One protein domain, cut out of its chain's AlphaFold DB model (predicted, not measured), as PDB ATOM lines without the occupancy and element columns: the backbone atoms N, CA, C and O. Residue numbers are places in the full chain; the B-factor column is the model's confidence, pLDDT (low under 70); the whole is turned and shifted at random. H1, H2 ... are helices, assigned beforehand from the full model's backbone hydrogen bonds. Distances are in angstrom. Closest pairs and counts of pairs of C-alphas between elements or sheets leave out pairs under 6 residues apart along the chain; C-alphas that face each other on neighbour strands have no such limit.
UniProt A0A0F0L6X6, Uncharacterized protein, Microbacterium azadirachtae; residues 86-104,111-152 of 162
ATOM      1  N   LYS A  86     152.083 148.267 180.203       88.31
ATOM      2  CA  LYS A  86     151.367 149.252 179.370       88.31
ATOM      3  C   LYS A  86     151.891 150.677 179.593       88.31
ATOM      4  O   LYS A  86     152.112 151.393 178.623       88.31
ATOM      5  N   GLU A  87     152.149 151.046 180.846       88.69
ATOM      6  CA  GLU A  87     152.710 152.352 181.213       88.69
ATOM      7  C   GLU A  87     154.133 152.528 180.668       88.69
ATOM      8  O   GLU A  87     154.420 153.512 179.996       88.69
ATOM      9  N   GLN A  88     155.001 151.526 180.830       90.06
ATOM     10  CA  GLN A  88     156.370 151.562 180.303       90.06
ATOM     11  C   GLN A  88     156.410 151.747 178.781       90.06
ATOM     12  O   GLN A  88     157.231 152.505 178.264       90.06
ATOM     13  N   ARG A  89     155.514 151.074 178.051       91.31
ATOM     14  CA  ARG A  89     155.389 151.227 176.592       91.31
ATOM     15  C   ARG A  89     154.947 152.634 176.211       91.31
ATOM     16  O   ARG A  89     155.460 153.169 175.229       91.31
ATOM     17  N   ALA A  90     154.009 153.202 176.967       90.44
ATOM     18  CA  ALA A  90     153.505 154.548 176.756       90.44
ATOM     19  C   ALA A  90     154.584 155.603 177.020       90.44
ATOM     20  O   ALA A  90     154.800 156.457 176.167       90.44
ATOM     21  N   VAL A  91     155.306 155.502 178.141       91.50
ATOM     22  CA  VAL A  91     156.397 156.418 178.509       91.50
ATOM     23  C   VAL A  91     157.555 156.334 177.511       91.50
ATOM     24  O   VAL A  91     158.054 157.367 177.068       91.50
ATOM     25  N   TYR A  92     157.941 155.124 177.089       91.94
ATOM     26  CA  TYR A  92     158.963 154.939 176.054       91.94
ATOM     27  C   TYR A  92     158.554 155.616 174.739       91.94
ATOM     28  O   TYR A  92     159.295 156.432 174.198       91.94
ATOM     29  N   ALA A  93     157.354 155.303 174.238       91.00
ATOM     30  CA  ALA A  93     156.850 155.866 172.989       91.00
ATOM     31  C   ALA A  93     156.684 157.390 173.070       91.00
ATOM     32  O   ALA A  93     157.003 158.091 172.113       91.00
ATOM     33  N   TRP A  94     156.243 157.907 174.221       91.75
ATOM     34  CA  TRP A  94     156.140 159.339 174.477       91.75
ATOM     35  C   TRP A  94     157.510 160.011 174.386       91.75
ATOM     36  O   TRP A  94     157.641 160.991 173.665       91.75
ATOM     37  N   ALA A  95     158.546 159.460 175.026       90.62
ATOM     38  CA  ALA A  95     159.888 160.042 175.011       90.62
ATOM     39  C   ALA A  95     160.515 160.057 173.604       90.62
ATOM     40  O   ALA A  95     161.125 161.052 173.213       90.62
ATOM     41  N   ILE A  96     160.335 158.982 172.827       89.12
ATOM     42  CA  ILE A  96     160.750 158.924 171.414       89.12
ATOM     43  C   ILE A  96     160.022 159.999 170.604       89.12
ATOM     44  O   ILE A  96     160.628 160.764 169.858       89.12
ATOM     45  N   MET A  97     158.705 160.074 170.773       85.81
ATOM     46  CA  MET A  97     157.876 161.032 170.070       85.81
ATOM     47  C   MET A  97     158.281 162.466 170.442       85.81
ATOM     48  O   MET A  97     158.554 163.249 169.544       85.81
ATOM     49  N   GLN A  98     158.428 162.830 171.714       87.19
ATOM     50  CA  GLN A  98     158.819 164.194 172.102       87.19
ATOM     51  C   GLN A  98     160.066 164.702 171.360       87.19
ATOM     52  O   GLN A  98     160.078 165.825 170.866       87.19
ATOM     53  N   GLN A  99     161.056 163.833 171.168       85.12
ATOM     54  CA  GLN A  99     162.318 164.179 170.512       85.12
ATOM     55  C   GLN A  99     162.293 164.029 168.982       85.12
ATOM     56  O   GLN A  99     163.092 164.647 168.292       85.12
ATOM     57  N   HIS A 100     161.364 163.261 168.403       74.25
ATOM     58  CA  HIS A 100     161.199 163.238 166.944       74.25
ATOM     59  C   HIS A 100     160.602 164.535 166.384       74.25
ATOM     60  O   HIS A 100     160.781 164.808 165.200       74.25
ATOM     61  N   ALA A 101     159.905 165.334 167.203       59.78
ATOM     62  CA  ALA A 101     159.338 166.616 166.773       59.78
ATOM     63  C   ALA A 101     160.415 167.591 166.276       59.78
ATOM     64  O   ALA A 101     160.198 168.298 165.297       59.78
ATOM     65  N   THR A 102     161.590 167.564 166.908       55.59
ATOM     66  CA  THR A 102     162.732 168.433 166.594       55.59
ATOM     67  C   THR A 102     163.565 167.944 165.409       55.59
ATOM     68  O   THR A 102     164.572 168.555 165.083       55.59
ATOM     69  N   ARG A 103     163.202 166.816 164.782       60.06
ATOM     70  CA  ARG A 103     163.958 166.213 163.669       60.06
ATOM     71  C   ARG A 103     163.349 166.519 162.296       60.06
ATOM     72  O   ARG A 103     163.927 166.152 161.278       60.06
ATOM     73  N   THR A 104     162.188 167.170 162.251       52.72
ATOM     74  CA  THR A 104     161.432 167.409 161.007       52.72
ATOM     75  C   THR A 104     161.970 168.571 160.161       52.72
ATOM     76  O   THR A 104     161.371 168.904 159.142       52.72
ATOM     77  N   PRO A 111     174.803 161.697 158.903       52.38
ATOM     78  CA  PRO A 111     175.444 160.653 159.713       52.38
ATOM     79  C   PRO A 111     175.304 160.888 161.227       52.38
ATOM     80  O   PRO A 111     175.214 159.935 162.000       52.38
ATOM     81  N   ARG A 112     175.202 162.157 161.660       56.53
ATOM     82  CA  ARG A 112     174.870 162.508 163.053       56.53
ATOM     83  C   ARG A 112     173.471 162.058 163.459       56.53
ATOM     84  O   ARG A 112     173.251 161.780 164.627       56.53
ATOM     85  N   ALA A 113     172.568 161.874 162.501       55.59
ATOM     86  CA  ALA A 113     171.204 161.448 162.762       55.59
ATOM     87  C   ALA A 113     171.146 160.037 163.386       55.59
ATOM     88  O   ALA A 113     170.243 159.768 164.173       55.59
ATOM     89  N   VAL A 114     172.131 159.166 163.111       54.31
ATOM     90  CA  VAL A 114     172.271 157.858 163.786       54.31
ATOM     91  C   VAL A 114     172.701 158.029 165.248       54.31
ATOM     92  O   VAL A 114     172.176 157.355 166.132       54.31
ATOM     93  N   VAL A 115     173.629 158.953 165.523       58.47
ATOM     94  CA  VAL A 115     174.059 159.294 166.893       58.47
ATOM     95  C   VAL A 115     172.898 159.917 167.675       58.47
ATOM     96  O   VAL A 115     172.666 159.552 168.828       58.47
ATOM     97  N   ASP A 116     172.116 160.773 167.019       72.56
ATOM     98  CA  ASP A 116     170.914 161.376 167.588       72.56
ATOM     99  C   ASP A 116     169.831 160.318 167.862       72.56
ATOM    100  O   ASP A 116     169.200 160.354 168.915       72.56
ATOM    101  N   ASP A 117     169.661 159.313 166.992       74.56
ATOM    102  CA  ASP A 117     168.710 158.214 167.228       74.56
ATOM    103  C   ASP A 117     169.106 157.357 168.435       74.56
ATOM    104  O   ASP A 117     168.247 157.000 169.247       74.56
ATOM    105  N   LEU A 118     170.399 157.070 168.610       80.19
ATOM    106  CA  LEU A 118     170.892 156.362 169.795       80.19
ATOM    107  C   LEU A 118     170.675 157.179 171.072       80.19
ATOM    108  O   LEU A 118     170.268 156.618 172.093       80.19
ATOM    109  N   ALA A 119     170.897 158.495 171.025       84.62
ATOM    110  CA  ALA A 119     170.634 159.382 172.154       84.62
ATOM    111  C   ALA A 119     169.136 159.409 172.511       84.62
ATOM    112  O   ALA A 119     168.777 159.233 173.679       84.62
ATOM    113  N   ILE A 120     168.263 159.526 171.506       87.62
ATOM    114  CA  ILE A 120     166.802 159.503 171.657       87.62
ATOM    115  C   ILE A 120     166.336 158.170 172.261       87.62
ATOM    116  O   ILE A 120     165.571 158.159 173.233       87.62
ATOM    117  N   MET A 121     166.838 157.044 171.745       86.75
ATOM    118  CA  MET A 121     166.578 155.710 172.296       86.75
ATOM    119  C   MET A 121     167.095 155.566 173.730       86.75
ATOM    120  O   MET A 121     166.425 154.957 174.566       86.75
ATOM    121  N   GLY A 122     168.252 156.153 174.042       88.94
ATOM    122  CA  GLY A 122     168.822 156.185 175.385       88.94
ATOM    123  C   GLY A 122     167.919 156.914 176.379       88.94
ATOM    124  O   GLY A 122     167.622 156.379 177.450       88.94
ATOM    125  N   VAL A 123     167.413 158.094 176.006       90.69
ATOM    126  CA  VAL A 123     166.440 158.854 176.806       90.69
ATOM    127  C   VAL A 123     165.150 158.058 176.986       90.69
ATOM    128  O   VAL A 123     164.666 157.936 178.109       90.69
ATOM    129  N   ALA A 124     164.620 157.441 175.930       91.00
ATOM    130  CA  ALA A 124     163.414 156.620 176.031       91.00
ATOM    131  C   ALA A 124     163.611 155.376 176.913       91.00
ATOM    132  O   ALA A 124     162.713 154.994 177.667       91.00
ATOM    133  N   ALA A 125     164.797 154.763 176.881       91.00
ATOM    134  CA  ALA A 125     165.148 153.656 177.761       91.00
ATOM    135  C   ALA A 125     165.223 154.089 179.235       91.00
ATOM    136  O   ALA A 125     164.732 153.348 180.089       91.00
ATOM    137  N   ARG A 126     165.779 155.277 179.531       91.25
ATOM    138  CA  ARG A 126     165.744 155.884 180.878       91.25
ATOM    139  C   ARG A 126     164.314 156.190 181.314       91.25
ATOM    140  O   ARG A 126     163.908 155.775 182.394       91.25
ATOM    141  N   ALA A 127     163.526 156.815 180.439       89.19
ATOM    142  CA  ALA A 127     162.124 157.150 180.682       89.19
ATOM    143  C   ALA A 127     161.322 155.913 181.092       89.19
ATOM    144  O   ALA A 127     160.650 155.901 182.117       89.19
ATOM    145  N   LYS A 128     161.469 154.824 180.332       88.31
ATOM    146  CA  LYS A 128     160.816 153.544 180.614       88.31
ATOM    147  C   LYS A 128     161.148 152.978 182.000       88.31
ATOM    148  O   LYS A 128     160.335 152.257 182.573       88.31
ATOM    149  N   ARG A 129     162.360 153.219 182.502       88.75
ATOM    150  CA  ARG A 129     162.802 152.748 183.823       88.75
ATOM    151  C   ARG A 129     162.390 153.682 184.961       88.75
ATOM    152  O   ARG A 129     162.506 153.281 186.109       88.75
ATOM    153  N   GLY A 130     161.858 154.864 184.645       85.19
ATOM    154  CA  GLY A 130     161.565 155.902 185.633       85.19
ATOM    155  C   GLY A 130     162.798 156.714 186.037       85.19
ATOM    156  O   GLY A 130     162.739 157.446 187.015       85.19
ATOM    157  N   ASP A 131     163.896 156.619 185.280       90.19
ATOM    158  CA  ASP A 131     165.177 157.260 185.616       90.19
ATOM    159  C   ASP A 131     165.242 158.741 185.185       90.19
ATOM    160  O   ASP A 131     166.288 159.372 185.320       90.19
ATOM    161  N   LEU A 132     164.179 159.293 184.587       88.06
ATOM    162  CA  LEU A 132     164.150 160.707 184.206       88.06
ATOM    163  C   LEU A 132     163.755 161.572 185.396       88.06
ATOM    164  O   LEU A 132     162.751 161.313 186.056       88.06
ATOM    165  N   SER A 133     164.498 162.650 185.616       89.06
ATOM    166  CA  SER A 133     164.141 163.678 186.592       89.06
ATOM    167  C   SER A 133     162.885 164.454 186.174       89.06
ATOM    168  O   SER A 133     162.548 164.560 184.992       89.06
ATOM    169  N   VAL A 134     162.209 165.086 187.141       89.25
ATOM    170  CA  VAL A 134     161.053 165.968 186.871       89.25
ATOM    171  C   VAL A 134     161.428 167.110 185.914       89.25
ATOM    172  O   VAL A 134     160.628 167.480 185.055       89.25
ATOM    173  N   ALA A 135     162.650 167.641 186.024       88.62
ATOM    174  CA  ALA A 135     163.161 168.678 185.131       88.62
ATOM    175  C   ALA A 135     163.329 168.169 183.688       88.62
ATOM    176  O   ALA A 135     162.918 168.850 182.751       88.62
ATOM    177  N   GLU A 136     163.865 166.958 183.496       89.88
ATOM    178  CA  GLU A 136     163.966 166.333 182.169       89.88
ATOM    179  C   GLU A 136     162.590 166.048 181.565       89.88
ATOM    180  O   GLU A 136     162.373 166.328 180.388       89.88
ATOM    181  N   ILE A 137     161.645 165.533 182.360       90.38
ATOM    182  CA  ILE A 137     160.273 165.288 181.896       90.38
ATOM    183  C   ILE A 137     159.626 166.603 181.457       90.38
ATOM    184  O   ILE A 137     159.024 166.650 180.387       90.38
ATOM    185  N   ARG A 138     159.784 167.682 182.236       89.50
ATOM    186  CA  ARG A 138     159.261 169.007 181.880       89.50
ATOM    187  C   ARG A 138     159.888 169.528 180.585       89.50
ATOM    188  O   ARG A 138     159.153 169.924 179.690       89.50
ATOM    189  N   ARG A 139     161.211 169.428 180.441       89.19
ATOM    190  CA  ARG A 139     161.925 169.830 179.220       89.19
ATOM    191  C   ARG A 139     161.459 169.049 177.988       89.19
ATOM    192  O   ARG A 139     161.271 169.626 176.927       89.19
ATOM    193  N   LEU A 140     161.260 167.735 178.113       89.38
ATOM    194  CA  LEU A 140     160.711 166.921 177.024       89.38
ATOM    195  C   LEU A 140     159.258 167.301 176.716       89.38
ATOM    196  O   LEU A 140     158.873 167.329 175.555       89.38
ATOM    197  N   GLN A 141     158.458 167.618 177.737       89.56
ATOM    198  CA  GLN A 141     157.064 168.036 177.584       89.56
ATOM    199  C   GLN A 141     156.918 169.392 176.877       89.56
ATOM    200  O   GLN A 141     155.910 169.605 176.204       89.56
ATOM    201  N   GLU A 142     157.902 170.284 177.005       89.00
ATOM    202  CA  GLU A 142     157.948 171.573 176.302       89.00
ATOM    203  C   GLU A 142     158.097 171.411 174.780       89.00
ATOM    204  O   GLU A 142     157.621 172.269 174.042       89.00
ATOM    205  N   LEU A 143     158.687 170.306 174.299       86.06
ATOM    206  CA  LEU A 143     158.857 170.048 172.860       86.06
ATOM    207  C   LEU A 143     157.517 169.788 172.158       86.06
ATOM    208  O   LEU A 143     157.267 170.322 171.078       86.06
ATOM    209  N   ARG A 144     156.640 168.982 172.769       83.12
ATOM    210  CA  ARG A 144     155.244 168.788 172.347       83.12
ATOM    211  C   ARG A 144     154.299 168.881 173.541       83.12
ATOM    212  O   ARG A 144     153.967 167.850 174.144       83.12
ATOM    213  N   PRO A 145     153.824 170.093 173.882       84.94
ATOM    214  CA  PRO A 145     152.913 170.303 175.008       84.94
ATOM    215  C   PRO A 145     151.519 169.717 174.749       84.94
ATOM    216  O   PRO A 145     150.712 169.554 175.665       84.94
ATOM    217  N   ASP A 146     151.204 169.386 173.498       83.31
ATOM    218  CA  ASP A 146     149.924 168.823 173.112       83.31
ATOM    219  C   ASP A 146     149.744 167.368 173.561       83.31
ATOM    220  O   ASP A 146     148.596 166.964 173.778       83.31
ATOM    221  N   VAL A 147     150.842 166.629 173.772       83.69
ATOM    222  CA  VAL A 147     150.821 165.222 174.184       83.69
ATOM    223  C   VAL A 147     151.360 165.071 175.615       83.69
ATOM    224  O   VAL A 147     152.579 165.100 175.824       83.69
ATOM    225  N   PRO A 148     150.478 164.898 176.618       86.81
ATOM    226  CA  PRO A 148     150.876 164.882 178.022       86.81
ATOM    227  C   PRO A 148     151.670 163.624 178.390       86.81
ATOM    228  O   PRO A 148     151.454 162.545 177.825       86.81
ATOM    229  N   TYR A 149     152.559 163.769 179.373       87.69
ATOM    230  CA  TYR A 149     153.318 162.673 179.962       87.69
ATOM    231  C   TYR A 149     152.373 161.579 180.497       87.69
ATOM    232  O   TYR A 149     151.462 161.885 181.270       87.69
ATOM    233  N   PRO A 150     152.546 160.309 180.084       87.12
ATOM    234  CA  PRO A 150     151.583 159.252 180.391       87.12
ATOM    235  C   PRO A 150     151.851 158.495 181.698       87.12
ATOM    236  O   PRO A 150     151.050 157.631 182.049       87.12
ATOM    237  N   GLY A 151     152.972 158.758 182.374       84.50
ATOM    238  CA  GLY A 151     153.352 158.092 183.620       84.50
ATOM    239  C   GLY A 151     153.116 158.949 184.864       84.50
ATOM    240  O   GLY A 151     152.756 160.124 184.781       84.50
ATOM    241  N   SER A 152     153.382 158.366 186.029       81.94
ATOM    242  CA  SER A 152     153.485 159.127 187.280       81.94
ATOM    243  C   SER A 152     154.772 159.962 187.312       81.94
ATOM    244  O   SER A 152     155.836 159.511 186.878       81.94
TER     245      SER A 152
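Overview. This is residues 86 to 104 and 111 to 152 of the 162 residues of an uncharacterized protein of Microbacterium azadirachtae (UniProt A0A0F0L6X6). Two long helices, H1 and H2, lie side by side and run opposite ways, and a shorter third helix, H3, packs on the later part of H1, steeply tilted to it. After H3 the last residues, 144 to 152, bear no named element and fold back beside H1, toward the end at which H1 begins. The printed part has 61 residues, with three named helices in the order H1, H2, H3 and no named strand; its class is all helix, with 46 residues in the helices. It is compact, with a radius of gyration of the C-alphas of 11.0 A, yet elongated in outline, spanning 35 by 22 by 21 A.

Arrangement. Begin with the two longest helices, H1, residues 86 to 103, and H2, residues 112 to 129. They touch with 21 pairs of C-alphas within 8 A, and you find the closest pair at Tyr 92 and Ala 124, whose C-alphas are 4.8 A apart. Their lines stand at a shallow tilt of 27 degrees, and they run opposite ways. Next look at H3, residues 134 to 143, which touches H1 with residues 95 to 102 of H1 alone. Their closest C-alphas, those of Gln 98 and Leu 143, are 5.9 A apart. H1 and H3 stand at a steep tilt of 52 degrees and run the same way. H2 and H3 are apart, but only just: their closest C-alphas are 8.4 A apart. Along the backbone of H2, every pair of O i and N i+4 is within hydrogen-bond range; in H1 it is 12 of 14 pairs and in H3 5 of 6.

Along the chain. Find C-alpha 86 at (151.367, 149.252, 179.370); from there H1 runs to Arg 103, 26.3 A from its first to its last C-alpha. Past the cut, find C-alpha 112 at (174.870, 162.508, 163.053), where H2 begins; it runs 25.9 A to Arg 129. After a tight link of 4 residues, H3 runs from Val 134 to Leu 143, whose C-alpha is at (158.857, 170.048, 172.860).

Size, cuts and confidence. The two C-alphas farthest apart, those of Pro 111 and Ser 152, are 35.3 A apart. Residues 105 to 110 are cut out and not printed, and C-alphas 104 and 111 stand 15.6 A apart across the cut; the link from H1 to H2 crosses it. The mean pLDDT of the printed part is 82.7, and you find values under 70 at residues 101 to 104 and 111 to 115, on either side of the cut.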